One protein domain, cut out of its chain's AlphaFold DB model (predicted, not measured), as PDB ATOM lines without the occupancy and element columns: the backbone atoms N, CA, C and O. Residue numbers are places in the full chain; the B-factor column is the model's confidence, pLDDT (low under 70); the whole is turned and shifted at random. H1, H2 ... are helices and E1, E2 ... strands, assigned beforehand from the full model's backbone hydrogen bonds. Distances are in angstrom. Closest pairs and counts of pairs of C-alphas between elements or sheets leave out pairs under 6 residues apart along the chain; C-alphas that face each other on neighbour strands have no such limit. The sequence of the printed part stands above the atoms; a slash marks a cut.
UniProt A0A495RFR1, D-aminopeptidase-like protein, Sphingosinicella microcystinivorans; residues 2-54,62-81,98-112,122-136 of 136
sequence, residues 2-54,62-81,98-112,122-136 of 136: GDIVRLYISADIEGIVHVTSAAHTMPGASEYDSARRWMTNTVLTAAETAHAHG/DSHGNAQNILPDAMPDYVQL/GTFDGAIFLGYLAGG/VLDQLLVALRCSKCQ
ATOM      1  N   GLY A   2     -41.663  13.775  17.058       66.81
ATOM      2  CA  GLY A   2     -41.071  13.448  18.361       66.81
ATOM      3  C   GLY A   2     -39.823  12.582  18.176       66.81
ATOM      4  O   GLY A   2     -39.666  11.972  17.118       66.81
ATOM      5  N   ASP A   3     -38.930  12.570  19.163       81.31
ATOM      6  CA  ASP A   3     -37.805  11.631  19.178       81.31
ATOM      7  C   ASP A   3     -38.343  10.195  19.278       81.31
ATOM      8  O   ASP A   3     -39.213   9.944  20.106       81.31
ATOM      9  N   ILE A   4     -37.801   9.272  18.476       88.12
ATOM     10  CA  ILE A   4     -38.103   7.834  18.568       88.12
ATOM     11  C   ILE A   4     -37.555   7.310  19.900       88.12
ATOM     12  O   ILE A   4     -36.359   7.470  20.159       88.12
ATOM     13  N   VAL A   5     -38.400   6.680  20.721       92.00
ATOM     14  CA  VAL A   5     -37.990   6.077  22.002       92.00
ATOM     15  C   VAL A   5     -37.670   4.599  21.803       92.00
ATOM     16  O   VAL A   5     -38.514   3.826  21.347       92.00
ATOM     17  N   ARG A   6     -36.447   4.193  22.160       93.31
ATOM     18  CA  ARG A   6     -35.934   2.838  21.895       93.31
ATOM     19  C   ARG A   6     -35.604   2.103  23.185       93.31
ATOM     20  O   ARG A   6     -34.857   2.613  24.022       93.31
ATOM     21  N   LEU A   7     -36.103   0.877  23.324       94.56
ATOM     22  CA  LEU A   7     -35.881   0.030  24.494       94.56
ATOM     23  C   LEU A   7     -35.119  -1.246  24.130       94.56
ATOM     24  O   LEU A   7     -35.447  -1.933  23.164       94.56
ATOM     25  N   TYR A   8     -34.122  -1.586  24.942       95.81
ATOM     26  CA  TYR A   8     -33.445  -2.875  24.867       95.81
ATOM     27  C   TYR A   8     -33.940  -3.807  25.975       95.81
ATOM     28  O   TYR A   8     -34.052  -3.397  27.129       95.81
ATOM     29  N   ILE A   9     -34.208  -5.068  25.662       95.69
ATOM     30  CA  ILE A   9     -34.575  -6.093  26.638       95.69
ATOM     31  C   ILE A   9     -33.621  -7.271  26.470       95.69
ATOM     32  O   ILE A   9     -33.548  -7.857  25.398       95.69
ATOM     33  N   SER A  10     -32.924  -7.663  27.530       95.56
ATOM     34  CA  SER A  10     -32.203  -8.936  27.581       95.56
ATOM     35  C   SER A  10     -32.946  -9.885  28.507       95.56
ATOM     36  O   SER A  10     -33.290  -9.505  29.629       95.56
ATOM     37  N   ALA A  11     -33.233 -11.097  28.041       95.81
ATOM     38  CA  ALA A  11     -34.055 -12.053  28.769       95.81
ATOM     39  C   ALA A  11     -33.315 -13.373  28.998       95.81
ATOM     40  O   ALA A  11     -32.839 -13.999  28.051       95.81
ATOM     41  N   ASP A  12     -33.290 -13.809  30.251       94.38
ATOM     42  CA  ASP A  12     -32.726 -15.072  30.721       94.38
ATOM     43  C   ASP A  12     -33.833 -15.939  31.350       94.38
ATOM     44  O   ASP A  12     -34.854 -15.402  31.792       94.38
ATOM     45  N   ILE A  13     -33.707 -17.273  31.342       94.62
ATOM     46  CA  ILE A  13     -34.829 -18.149  31.743       94.62
ATOM     47  C   ILE A  13     -34.807 -18.465  33.240       94.62
ATOM     48  O   ILE A  13     -35.850 -18.721  33.841       94.62
ATOM     49  N   GLU A  14     -33.629 -18.477  33.859       90.94
ATOM     50  CA  GLU A  14     -33.398 -19.042  35.185       90.94
ATOM     51  C   GLU A  14     -34.188 -18.339  36.292       90.94
ATOM     52  O   GLU A  14     -34.539 -18.982  37.286       90.94
ATOM     53  N   GLY A  15     -34.431 -17.039  36.136       88.69
ATOM     54  CA  GLY A  15     -35.152 -16.167  37.063       88.69
ATOM     55  C   GLY A  15     -36.584 -15.846  36.630       88.69
ATOM     56  O   GLY A  15     -37.209 -14.958  37.210       88.69
ATOM     57  N   ILE A  16     -37.112 -16.522  35.607       91.12
ATOM     58  CA  ILE A  16     -38.525 -16.403  35.232       91.12
ATOM     59  C   ILE A  16     -39.400 -17.039  36.319       91.12
ATOM     60  O   ILE A  16     -39.053 -18.066  36.906       91.12
ATOM     61  N   VAL A  17     -40.559 -16.435  36.592       86.12
ATOM     62  CA  VAL A  17     -41.520 -16.968  37.569       86.12
ATOM     63  C   VAL A  17     -41.871 -18.418  37.214       86.12
ATOM     64  O   VAL A  17     -42.019 -18.761  36.044       86.12
ATOM     65  N   HIS A  18     -41.987 -19.270  38.237       87.38
ATOM     66  CA  HIS A  18     -42.201 -20.724  38.148       87.38
ATOM     67  C   HIS A  18     -41.002 -21.564  37.680       87.38
ATOM     68  O   HIS A  18     -41.003 -22.778  37.898       87.38
ATOM     69  N   VAL A  19     -39.932 -20.959  37.159       89.25
ATOM     70  CA  VAL A  19     -38.681 -21.680  36.905       89.25
ATOM     71  C   VAL A  19     -38.026 -21.987  38.247       89.25
ATOM     72  O   VAL A  19     -37.621 -21.092  38.987       89.25
ATOM     73  N   THR A  20     -37.957 -23.273  38.600       86.12
ATOM     74  CA  THR A  20     -37.463 -23.724  39.919       86.12
ATOM     75  C   THR A  20     -36.326 -24.740  39.860       86.12
ATOM     76  O   THR A  20     -35.646 -24.977  40.859       86.12
ATOM     77  N   SER A  21     -36.069 -25.314  38.689       87.56
ATOM     78  CA  SER A  21     -35.171 -26.456  38.512       87.56
ATOM     79  C   SER A  21     -34.528 -26.446  37.129       87.56
ATOM     80  O   SER A  21     -35.033 -25.801  36.214       87.56
ATOM     81  N   ALA A  22     -33.454 -27.217  36.955       87.94
ATOM     82  CA  ALA A  22     -32.784 -27.369  35.660       87.94
ATOM     83  C   ALA A  22     -33.688 -27.977  34.568       87.94
ATOM     84  O   ALA A  22     -33.462 -27.754  33.383       87.94
ATOM     85  N   ALA A  23     -34.753 -28.700  34.947       92.94
ATOM     86  CA  ALA A  23     -35.713 -29.248  33.986       92.94
ATOM     87  C   ALA A  23     -36.473 -28.162  33.200       92.94
ATOM     88  O   ALA A  23     -37.025 -28.443  32.142       92.94
ATOM     89  N   HIS A  24     -36.484 -26.929  33.707       94.19
ATOM     90  CA  HIS A  24     -37.078 -25.770  33.048       94.19
ATOM     91  C   HIS A  24     -36.097 -25.029  32.132       94.19
ATOM     92  O   HIS A  24     -36.521 -24.164  31.379       94.19
ATOM     93  N   THR A  25     -34.793 -25.309  32.203       93.19
ATOM     94  CA  THR A  25     -33.765 -24.469  31.567       93.19
ATOM     95  C   THR A  25     -33.041 -25.172  30.421       93.19
ATOM     96  O   THR A  25     -32.206 -24.566  29.760       93.19
ATOM     97  N   MET A  26     -33.338 -26.439  30.130       92.31
ATOM     98  CA  MET A  26     -32.600 -27.203  29.121       92.31
ATOM     99  C   MET A  26     -33.514 -27.780  28.034       92.31
ATOM    100  O   MET A  26     -34.471 -28.483  28.367       92.31
ATOM    101  N   PRO A  27     -33.185 -27.587  26.740       94.31
ATOM    102  CA  PRO A  27     -33.848 -28.288  25.647       94.31
ATOM    103  C   PRO A  27     -33.925 -29.800  25.876       94.31
ATOM    104  O   PRO A  27     -32.929 -30.437  26.218       94.31
ATOM    105  N   GLY A  28     -35.113 -30.369  25.668       94.38
ATOM    106  CA  GLY A  28     -35.380 -31.801  25.839       94.38
ATOM    107  C   GLY A  28     -35.748 -32.229  27.264       94.38
ATOM    108  O   GLY A  28     -36.120 -33.385  27.460       94.38
ATOM    109  N   ALA A  29     -35.688 -31.333  28.252       94.44
ATOM    110  CA  ALA A  29     -36.217 -31.607  29.584       94.44
ATOM    111  C   ALA A  29     -37.747 -31.446  29.636       94.44
ATOM    112  O   ALA A  29     -38.330 -30.687  28.861       94.44
ATOM    113  N   SER A  30     -38.400 -32.153  30.565       94.31
ATOM    114  CA  SER A  30     -39.866 -32.281  30.613       94.31
ATOM    115  C   SER A  30     -40.614 -30.956  30.785       94.31
ATOM    116  O   SER A  30     -41.705 -30.806  30.249       94.31
ATOM    117  N   GLU A  31     -40.023 -29.989  31.492       95.62
ATOM    118  CA  GLU A  31     -40.677 -28.721  31.844       95.62
ATOM    119  C   GLU A  31     -40.197 -27.529  30.996       95.62
ATOM    120  O   GLU A  31     -40.644 -26.394  31.186       95.62
ATOM    121  N   TYR A  32     -39.278 -27.761  30.056       96.38
ATOM    122  CA  TYR A  32     -38.615 -26.693  29.310       96.38
ATOM    123  C   TYR A  32     -39.587 -25.895  28.434       96.38
ATOM    124  O   TYR A  32     -39.536 -24.667  28.408       96.38
ATOM    125  N   ASP A  33     -40.535 -26.557  27.768       97.25
ATOM    126  CA  ASP A  33     -41.510 -25.857  26.924       97.25
ATOM    127  C   ASP A  33     -42.482 -24.988  27.732       97.25
ATOM    128  O   ASP A  33     -42.882 -23.918  27.266       97.25
ATOM    129  N   SER A  34     -42.826 -25.392  28.959       97.06
ATOM    130  CA  SER A  34     -43.604 -24.552  29.878       97.06
ATOM    131  C   SER A  34     -42.819 -23.295  30.253       97.06
ATOM    132  O   SER A  34     -43.336 -22.184  30.131       97.06
ATOM    133  N   ALA A  35     -41.541 -23.451  30.606       96.44
ATOM    134  CA  ALA A  35     -40.667 -22.335  30.948       96.44
ATOM    135  C   ALA A  35     -40.465 -21.353  29.786       96.44
ATOM    136  O   ALA A  35     -40.526 -20.140  29.985       96.44
ATOM    137  N   ARG A  36     -40.320 -21.854  28.553       97.75
ATOM    138  CA  ARG A  36     -40.256 -21.018  27.344       97.75
ATOM    139  C   ARG A  36     -41.503 -20.163  27.159       97.75
ATOM    140  O   ARG A  36     -41.393 -18.997  26.782       97.75
ATOM    141  N   ARG A  37     -42.688 -20.713  27.443       98.06
ATOM    142  CA  ARG A  37     -43.950 -19.958  27.391       98.06
ATOM    143  C   ARG A  37     -43.994 -18.881  28.470       98.06
ATOM    144  O   ARG A  37     -44.352 -17.751  28.163       98.06
ATOM    145  N   TRP A  38     -43.578 -19.187  29.699       97.00
ATOM    146  CA  TRP A  38     -43.516 -18.190  30.777       97.00
ATOM    147  C   TRP A  38     -42.524 -17.062  30.471       97.00
ATOM    148  O   TRP A  38     -42.848 -15.889  30.661       97.00
ATOM    149  N   MET A  39     -41.348 -17.402  29.935       96.62
ATOM    150  CA  MET A  39     -40.341 -16.435  29.494       96.62
ATOM    151  C   MET A  39     -40.872 -15.558  28.357       96.62
ATOM    152  O   MET A  39     -40.759 -14.337  28.417       96.62
ATOM    153  N   THR A  40     -41.511 -16.166  27.354       98.25
ATOM    154  CA  THR A  40     -42.117 -15.441  26.227       98.25
ATOM    155  C   THR A  40     -43.192 -14.476  26.720       98.25
ATOM    156  O   THR A  40     -43.147 -13.298  26.387       98.25
ATOM    157  N   ASN A  41     -44.111 -14.930  27.577       97.38
ATOM    158  CA  ASN A  41     -45.176 -14.085  28.119       97.38
ATOM    159  C   ASN A  41     -44.629 -12.942  28.983       97.38
ATOM    160  O   ASN A  41     -45.161 -11.835  28.951       97.38
ATOM    161  N   THR A  42     -43.552 -13.192  29.730       95.88
ATOM    162  CA  THR A  42     -42.853 -12.159  30.503       95.88
ATOM    163  C   THR A  42     -42.304 -11.064  29.587       95.88
ATOM    164  O   THR A  42     -42.530  -9.881  29.832       95.88
ATOM    165  N   VAL A  43     -41.595 -11.458  28.527       96.88
ATOM    166  CA  VAL A  43     -41.031 -10.532  27.538       96.88
ATOM    167  C   VAL A  43     -42.137  -9.749  26.838       96.88
ATOM    168  O   VAL A  43     -42.027  -8.531  26.729       96.88
ATOM    169  N   LEU A  44     -43.213 -10.422  26.420       97.25
ATOM    170  CA  LEU A  44     -44.367  -9.780  25.789       97.25
ATOM    171  C   LEU A  44     -45.002  -8.744  26.705       97.25
ATOM    172  O   LEU A  44     -45.159  -7.603  26.297       97.25
ATOM    173  N   THR A  45     -45.261  -9.098  27.963       96.00
ATOM    174  CA  THR A  45     -45.849  -8.164  28.934       96.00
ATOM    175  C   THR A  45     -44.981  -6.913  29.092       96.00
ATOM    176  O   THR A  45     -45.499  -5.797  29.112       96.00
ATOM    177  N   ALA A  46     -43.655  -7.075  29.171       94.69
ATOM    178  CA  ALA A  46     -42.732  -5.946  29.271       94.69
ATOM    179  C   ALA A  46     -42.719  -5.089  27.995       94.69
ATOM    180  O   ALA A  46     -42.758  -3.863  28.084       94.69
ATOM    181  N   ALA A  47     -42.688  -5.723  26.820       95.31
ATOM    182  CA  ALA A  47     -42.662  -5.042  25.531       95.31
ATOM    183  C   ALA A  47     -43.976  -4.302  25.239       95.31
ATOM    184  O   ALA A  47     -43.948  -3.133  24.873       95.31
ATOM    185  N   GLU A  48     -45.121  -4.944  25.468       95.50
ATOM    186  CA  GLU A  48     -46.454  -4.357  25.304       95.50
ATOM    187  C   GLU A  48     -46.666  -3.185  26.258       95.50
ATOM    188  O   GLU A  48     -47.153  -2.136  25.842       95.50
ATOM    189  N   THR A  49     -46.246  -3.327  27.522       94.31
ATOM    190  CA  THR A  49     -46.310  -2.227  28.492       94.31
ATOM    191  C   THR A  49     -45.426  -1.069  28.040       94.31
ATOM    192  O   THR A  49     -45.882   0.065  27.979       94.31
ATOM    193  N   ALA A  50     -44.174  -1.332  27.659       92.38
ATOM    194  CA  ALA A  50     -43.284  -0.284  27.170       92.38
ATOM    195  C   ALA A  50     -43.860   0.433  25.939       92.38
ATOM    196  O   ALA A  50     -43.853   1.662  25.879       92.38
ATOM    197  N   HIS A  51     -44.407  -0.321  24.987       93.81
ATOM    198  CA  HIS A  51     -45.013   0.230  23.782       93.81
ATOM    199  C   HIS A  51     -46.250   1.084  24.094       93.81
ATOM    200  O   HIS A  51     -46.366   2.209  23.608       93.81
ATOM    201  N   ALA A  52     -47.129   0.612  24.984       92.50
ATOM    202  CA  ALA A  52     -48.293   1.370  25.448       92.50
ATOM    203  C   ALA A  52     -47.918   2.690  26.150       92.50
ATOM    204  O   ALA A  52     -48.713   3.628  26.158       92.50
ATOM    205  N   HIS A  53     -46.701   2.775  26.697       91.56
ATOM    206  CA  HIS A  53     -46.135   3.959  27.348       91.56
ATOM    207  C   HIS A  53     -45.194   4.778  26.441       91.56
ATOM    208  O   HIS A  53     -44.455   5.637  26.926       91.56
ATOM    209  N   GLY A  54     -45.240   4.556  25.122       90.69
ATOM    210  CA  GLY A  54     -44.574   5.406  24.133       90.69
ATOM    211  C   GLY A  54     -43.192   4.940  23.678       90.69
ATOM    212  O   GLY A  54     -42.483   5.735  23.071       90.69
ATOM    213  N   ASP A  62     -32.751 -12.886  23.327       97.19
ATOM    214  CA  ASP A  62     -32.866 -14.183  23.991       97.19
ATOM    215  C   ASP A  62     -31.474 -14.609  24.466       97.19
ATOM    216  O   ASP A  62     -30.602 -14.887  23.637       97.19
ATOM    217  N   SER A  63     -31.239 -14.592  25.774       95.50
ATOM    218  CA  SER A  63     -29.898 -14.663  26.367       95.50
ATOM    219  C   SER A  63     -29.615 -15.955  27.123       95.50
ATOM    220  O   SER A  63     -28.518 -16.109  27.659       95.50
ATOM    221  N   HIS A  64     -30.557 -16.900  27.120       94.88
ATOM    222  CA  HIS A  64     -30.413 -18.159  27.845       94.88
ATOM    223  C   HIS A  64     -29.938 -19.316  26.960       94.88
ATOM    224  O   HIS A  64     -30.443 -19.511  25.855       94.88
ATOM    225  N   GLY A  65     -29.069 -20.187  27.477       92.50
ATOM    226  CA  GLY A  65     -28.869 -21.532  26.927       92.50
ATOM    227  C   GLY A  65     -28.438 -21.543  25.458       92.50
ATOM    228  O   GLY A  65     -27.306 -21.202  25.153       92.50
ATOM    229  N   ASN A  66     -29.310 -21.967  24.534       92.56
ATOM    230  CA  ASN A  66     -29.064 -21.965  23.080       92.56
ATOM    231  C   ASN A  66     -29.579 -20.698  22.357       92.56
ATOM    232  O   ASN A  66     -29.512 -20.636  21.128       92.56
ATOM    233  N   ALA A  67     -30.089 -19.715  23.106       96.19
ATOM    234  CA  ALA A  67     -30.703 -18.479  22.628       96.19
ATOM    235  C   ALA A  67     -31.876 -18.708  21.654       96.19
ATOM    236  O   ALA A  67     -32.028 -17.997  20.656       96.19
ATOM    237  N   GLN A  68     -32.671 -19.757  21.891       96.19
ATOM    238  CA  GLN A  68     -33.832 -20.131  21.071       96.19
ATOM    239  C   GLN A  68     -35.092 -20.411  21.912       96.19
ATOM    240  O   GLN A  68     -36.012 -21.102  21.463       96.19
ATOM    241  N   ASN A  69     -35.160 -19.846  23.109       97.25
ATOM    242  CA  ASN A  69     -36.198 -20.054  24.106       97.25
ATOM    243  C   ASN A  69     -37.477 -19.272  23.780       97.25
ATOM    244  O   ASN A  69     -38.559 -19.861  23.799       97.25
ATOM    245  N   ILE A  70     -37.354 -17.989  23.428       98.19
ATOM    246  CA  ILE A  70     -38.477 -17.105  23.094       98.19
ATOM    247  C   ILE A  70     -39.151 -17.587  21.805       98.19
ATOM    248  O   ILE A  70     -38.483 -17.934  20.821       98.19
ATOM    249  N   LEU A  71     -40.488 -17.631  21.822       97.94
ATOM    250  CA  LEU A  71     -41.302 -18.057  20.684       97.94
ATOM    251  C   LEU A  71     -41.429 -16.905  19.669       97.94
ATOM    252  O   LEU A  71     -42.072 -15.905  19.985       97.94
ATOM    253  N   PRO A  72     -40.838 -17.018  18.461       97.38
ATOM    254  CA  PRO A  72     -40.824 -15.921  17.490       97.38
ATOM    255  C   PRO A  72     -42.226 -15.582  16.975       97.38
ATOM    256  O   PRO A  72     -42.534 -14.409  16.811       97.38
ATOM    257  N   ASP A  73     -43.090 -16.586  16.805       97.19
ATOM    258  CA  ASP A  73     -44.446 -16.419  16.259       97.19
ATOM    259  C   ASP A  73     -45.385 -15.630  17.188       97.19
ATOM    260  O   ASP A  73     -46.486 -15.267  16.790       97.19
ATOM    261  N   ALA A  74     -44.972 -15.395  18.436       96.56
ATOM    262  CA  ALA A  74     -45.727 -14.608  19.402       96.56
ATOM    263  C   ALA A  74     -45.295 -13.132  19.436       96.56
ATOM    264  O   ALA A  74     -45.967 -12.333  20.081       96.56
ATOM    265  N   MET A  75     -44.169 -12.771  18.808       97.25
ATOM    266  CA  MET A  75     -43.631 -11.414  18.888       97.25
ATOM    267  C   MET A  75     -44.425 -10.449  17.995       97.25
ATOM    268  O   MET A  75     -44.698 -10.784  16.842       97.25
ATOM    269  N   PRO A  76     -44.772  -9.249  18.491       95.69
ATOM    270  CA  PRO A  76     -45.423  -8.226  17.683       95.69
ATOM    271  C   PRO A  76     -44.438  -7.566  16.706       95.69
ATOM    272  O   PRO A  76     -43.229  -7.566  16.931       95.69
ATOM    273  N   ASP A  77     -44.962  -6.922  15.661       94.00
ATOM    274  CA  ASP A  77     -44.159  -6.340  14.569       94.00
ATOM    275  C   ASP A  77     -43.183  -5.232  15.013       94.00
ATOM    276  O   ASP A  77     -42.184  -4.975  14.340       94.00
ATOM    277  N   TYR A  78     -43.448  -4.572  16.146       93.19
ATOM    278  CA  TYR A  78     -42.575  -3.537  16.717       93.19
ATOM    279  C   TYR A  78     -41.415  -4.105  17.559       93.19
ATOM    280  O   TYR A  78     -40.593  -3.344  18.078       93.19
ATOM    281  N   VAL A  79     -41.335  -5.433  17.704       97.12
ATOM    282  CA  VAL A  79     -40.261  -6.130  18.417       97.12
ATOM    283  C   VAL A  79     -39.318  -6.807  17.430       97.12
ATOM    284  O   VAL A  79     -39.705  -7.666  16.642       97.12
ATOM    285  N   GLN A  80     -38.032  -6.494  17.545       97.00
ATOM    286  CA  GLN A  80     -36.968  -7.229  16.870       97.00
ATOM    287  C   GLN A  80     -36.352  -8.240  17.837       97.00
ATOM    288  O   GLN A  80     -35.769  -7.868  18.855       97.00
ATOM    289  N   LEU A  81     -36.472  -9.528  17.516       97.44
ATOM    290  CA  LEU A  81     -35.985 -10.618  18.359       97.44
ATOM    291  C   LEU A  81     -34.636 -11.161  17.863       97.44
ATOM    292  O   LEU A  81     -34.530 -11.707  16.765       97.44
ATOM    293  N   GLY A  98     -27.583   1.096  17.418       88.12
ATOM    294  CA  GLY A  98     -27.900   2.498  17.692       88.12
ATOM    295  C   GLY A  98     -28.013   2.837  19.181       88.12
ATOM    296  O   GLY A  98     -27.528   2.114  20.043       88.12
ATOM    297  N   THR A  99     -28.637   3.976  19.477       90.69
ATOM    298  CA  THR A  99     -28.831   4.461  20.851       90.69
ATOM    299  C   THR A  99     -30.155   3.949  21.409       90.69
ATOM    300  O   THR A  99     -31.146   3.909  20.679       90.69
ATOM    301  N   PHE A 100     -30.170   3.588  22.692       91.62
ATOM    302  CA  PHE A 100     -31.364   3.193  23.437       91.62
ATOM    303  C   PHE A 100     -31.604   4.154  24.603       91.62
ATOM    304  O   PHE A 100     -30.654   4.597  25.251       91.62
ATOM    305  N   ASP A 101     -32.870   4.453  24.887       92.19
ATOM    306  CA  ASP A 101     -33.291   5.320  25.994       92.19
ATOM    307  C   ASP A 101     -33.366   4.576  27.333       92.19
ATOM    308  O   ASP A 101     -33.446   5.213  28.387       92.19
ATOM    309  N   GLY A 102     -33.349   3.240  27.294       91.19
ATOM    310  CA  GLY A 102     -33.371   2.370  28.462       91.19
ATOM    311  C   GLY A 102     -33.036   0.918  28.125       91.19
ATOM    312  O   GLY A 102     -33.018   0.511  26.958       91.19
ATOM    313  N   ALA A 103     -32.796   0.127  29.171       92.38
ATOM    314  CA  ALA A 103     -32.563  -1.306  29.060       92.38
ATOM    315  C   ALA A 103     -33.245  -2.063  30.209       92.38
ATOM    316  O   ALA A 103     -33.231  -1.614  31.357       92.38
ATOM    317  N   ILE A 104     -33.808  -3.231  29.913       92.06
ATOM    318  CA  ILE A 104     -34.435  -4.119  30.894       92.06
ATOM    319  C   ILE A 104     -33.736  -5.472  30.867       92.06
ATOM    320  O   ILE A 104     -33.532  -6.056  29.806       92.06
ATOM    321  N   PHE A 105     -33.417  -5.988  32.049       92.38
ATOM    322  CA  PHE A 105     -32.911  -7.342  32.227       92.38
ATOM    323  C   PHE A 105     -33.982  -8.178  32.923       92.38
ATOM    324  O   PHE A 105     -34.343  -7.915  34.074       92.38
ATOM    325  N   LEU A 106     -34.517  -9.161  32.200       92.19
ATOM    326  CA  LEU A 106     -35.610 -10.022  32.644       92.19
ATOM    327  C   LEU A 106     -35.099 -11.420  32.952       92.19
ATOM    328  O   LEU A 106     -34.364 -12.000  32.161       92.19
ATOM    329  N   GLY A 107     -35.525 -11.973  34.087       90.00
ATOM    330  CA  GLY A 107     -35.285 -13.378  34.415       90.00
ATOM    331  C   GLY A 107     -33.824 -13.733  34.703       90.00
ATOM    332  O   GLY A 107     -33.472 -14.906  34.687       90.00
ATOM    333  N   TYR A 108     -32.983 -12.749  35.019       86.69
ATOM    334  CA  TYR A 108     -31.606 -12.988  35.449       86.69
ATOM    335  C   TYR A 108     -31.540 -13.436  36.912       86.69
ATOM    336  O   TYR A 108     -32.229 -12.894  37.778       86.69
ATOM    337  N   LEU A 109     -30.643 -14.379  37.211       75.81
ATOM    338  CA  LEU A 109     -30.268 -14.711  38.586       75.81
ATOM    339  C   LEU A 109     -29.087 -13.860  39.063       75.81
ATOM    340  O   LEU A 109     -28.099 -13.669  38.352       75.81
ATOM    341  N   ALA A 110     -29.151 -13.414  40.318       54.03
ATOM    342  CA  ALA A 110     -28.021 -12.795  40.997       54.03
ATOM    343  C   ALA A 110     -26.928 -13.847  41.277       54.03
ATOM    344  O   ALA A 110     -26.926 -14.487  42.322       54.03
ATOM    345  N   GLY A 111     -26.004 -14.024  40.329       46.28
ATOM    346  CA  GLY A 111     -24.764 -14.784  40.503       46.28
ATOM    347  C   GLY A 111     -24.909 -16.312  40.454       46.28
ATOM    348  O   GLY A 111     -25.368 -16.932  41.402       46.28
ATOM    349  N   GLY A 112     -24.429 -16.894  39.348       39.12
ATOM    350  CA  GLY A 112     -23.912 -18.260  39.178       39.12
ATOM    351  C   GLY A 112     -24.598 -19.412  39.920       39.12
ATOM    352  O   GLY A 112     -24.418 -19.589  41.124       39.12
ATOM    353  N   VAL A 122     -38.579 -18.313  46.527       37.44
ATOM    354  CA  VAL A 122     -39.767 -17.447  46.541       37.44
ATOM    355  C   VAL A 122     -40.034 -17.059  45.082       37.44
ATOM    356  O   VAL A 122     -39.086 -16.904  44.314       37.44
ATOM    357  N   LEU A 123     -41.303 -16.981  44.679       44.81
ATOM    358  CA  LEU A 123     -41.774 -16.688  43.315       44.81
ATOM    359  C   LEU A 123     -41.510 -15.226  42.888       44.81
ATOM    360  O   LEU A 123     -42.361 -14.607  42.258       44.81
ATOM    361  N   ASP A 124     -40.355 -14.669  43.232       43.84
ATOM    362  CA  ASP A 124     -40.036 -13.275  42.950       43.84
ATOM    363  C   ASP A 124     -39.216 -13.185  41.666       43.84
ATOM    364  O   ASP A 124     -38.085 -13.665  41.569       43.84
ATOM    365  N   GLN A 125     -39.818 -12.561  40.658       49.34
ATOM    366  CA  GLN A 125     -39.126 -12.149  39.451       49.34
ATOM    367  C   GLN A 125     -38.154 -11.025  39.801       49.34
ATOM    368  O   GLN A 125     -38.570  -9.949  40.233       49.34
ATOM    369  N   LEU A 126     -36.859 -11.242  39.578       49.28
ATOM    370  CA  LEU A 126     -35.904 -10.145  39.641       49.28
ATOM    371  C   LEU A 126     -35.975  -9.361  38.324       49.28
ATOM    372  O   LEU A 126     -35.341  -9.716  37.331       49.28
ATOM    373  N   LEU A 127     -36.775  -8.297  38.317       52.38
ATOM    374  CA  LEU A 127     -36.707  -7.248  37.306       52.38
ATOM    375  C   LEU A 127     -35.551  -6.313  37.675       52.38
ATOM    376  O   LEU A 127     -35.669  -5.522  38.611       52.38
ATOM    377  N   VAL A 128     -34.443  -6.362  36.935       51.84
ATOM    378  CA  VAL A 128     -33.430  -5.299  37.011       51.84
ATOM    379  C   VAL A 128     -33.750  -4.297  35.904       51.84
ATOM    380  O   VAL A 128     -33.317  -4.438  34.760       51.84
ATOM    381  N   ALA A 129     -34.587  -3.313  36.235       50.62
ATOM    382  CA  ALA A 129     -34.941  -2.223  35.332       50.62
ATOM    383  C   ALA A 129     -33.883  -1.111  35.394       50.62
ATOM    384  O   ALA A 129     -33.620  -0.551  36.462       50.62
ATOM    385  N   LEU A 130     -33.309  -0.756  34.243       50.19
ATOM    386  CA  LEU A 130     -32.547   0.476  34.061       50.19
ATOM    387  C   LEU A 130     -33.414   1.505  33.322       50.19
ATOM    388  O   LEU A 130     -34.014   1.250  32.282       50.19
ATOM    389  N   ARG A 131     -33.470   2.678  33.946       47.66
ATOM    390  CA  ARG A 131     -34.235   3.895  33.651       47.66
ATOM    391  C   ARG A 131     -34.471   4.167  32.151       47.66
ATOM    392  O   ARG A 131     -33.543   4.582  31.470       47.66
ATOM    393  N   CYS A 132     -35.724   4.062  31.689       54.19
ATOM    394  CA  CYS A 132     -36.192   4.772  30.491       54.19
ATOM    395  C   CYS A 132     -36.407   6.243  30.872       54.19
ATOM    396  O   CYS A 132     -37.249   6.546  31.713       54.19
ATOM    397  N   SER A 133     -35.624   7.168  30.313       56.91
ATOM    398  CA  SER A 133     -35.725   8.596  30.676       56.91
ATOM    399  C   SER A 133     -36.955   9.316  30.101       56.91
ATOM    400  O   SER A 133     -37.233  10.445  30.506       56.91
ATOM    401  N   LYS A 134     -37.683   8.668  29.179       56.97
ATOM    402  CA  LYS A 134     -38.765   9.269  28.382       56.97
ATOM    403  C   LYS A 134     -40.128   8.568  28.497       56.97
ATOM    404  O   LYS A 134     -41.106   9.105  27.996       56.97
ATOM    405  N   CYS A 135     -40.205   7.421  29.170       53.81
ATOM    406  CA  CYS A 135     -41.451   6.684  29.396       53.81
ATOM    407  C   CYS A 135     -42.145   7.249  30.652       53.81
ATOM    408  O   CYS A 135     -41.533   7.233  31.723       53.81
ATOM    409  N   GLN A 136     -43.364   7.790  30.519       47.03
ATOM    410  CA  GLN A 136     -44.169   8.325  31.635       47.03
ATOM    411  C   GLN A 136     -45.125   7.283  32.209       47.03
ATOM    412  O   GLN A 136     -45.734   6.537  31.410       47.03
TER     413      GLN A 136
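AT A GLANCE: This is residues 2 to 54, 62 to 81, 98 to 112 and 122 to 136 of the 136 residues of the protein "D-aminopeptidase-like protein" of Sphingosinicella microcystinivorans (UniProt A0A495RFR1). With little regular structure, this is a small sheet, E1, E3, E4, with one long helix, H1, along one face. The 103 printed residues, 38 in named elements, run E1, H1, E2, E3, E4, class mixed; the sheet is mixed. The whole is compact, radius of gyration of the C-alphas 14.1 A, and elongated, spanning 47 by 29 by 22 A.

HOW THE PARTS SIT: E1, residues 6 to 11, is parallel to E3, residues 102 to 106; N 10 and O 104, 2.9 A, are within hydrogen-bond range. H1, residues 32 to 52, is on the sheet, two layers, height 10.1 A; its closest C-alphas to E1, Val 43 and Ala 11, are 7.2 A apart. Every O i to N i+4 pair in H1 is within range. E2, residues 79 to 81, pairs with no named strand and is near E1. E4, residues 128 to 130, is antiparallel to E3, with N 130 and O 103 at 3.0 A.

IN THESE COORDINATES: E1 begins at C-alpha 6 (-35.934, 2.838, 21.895); H1 measures 29.9 A; E4 ends at C-alpha 130 (-32.547, 0.476, 34.061).

THE WHOLE: Cuts after residues 54, 81 and 112 leave C-alpha gaps of 22.8 A, 15.4 A and 17.5 A. The link E1 to H1 is long. pLDDT is under 70 at residues 2, 110 to 112 and 122 to 136.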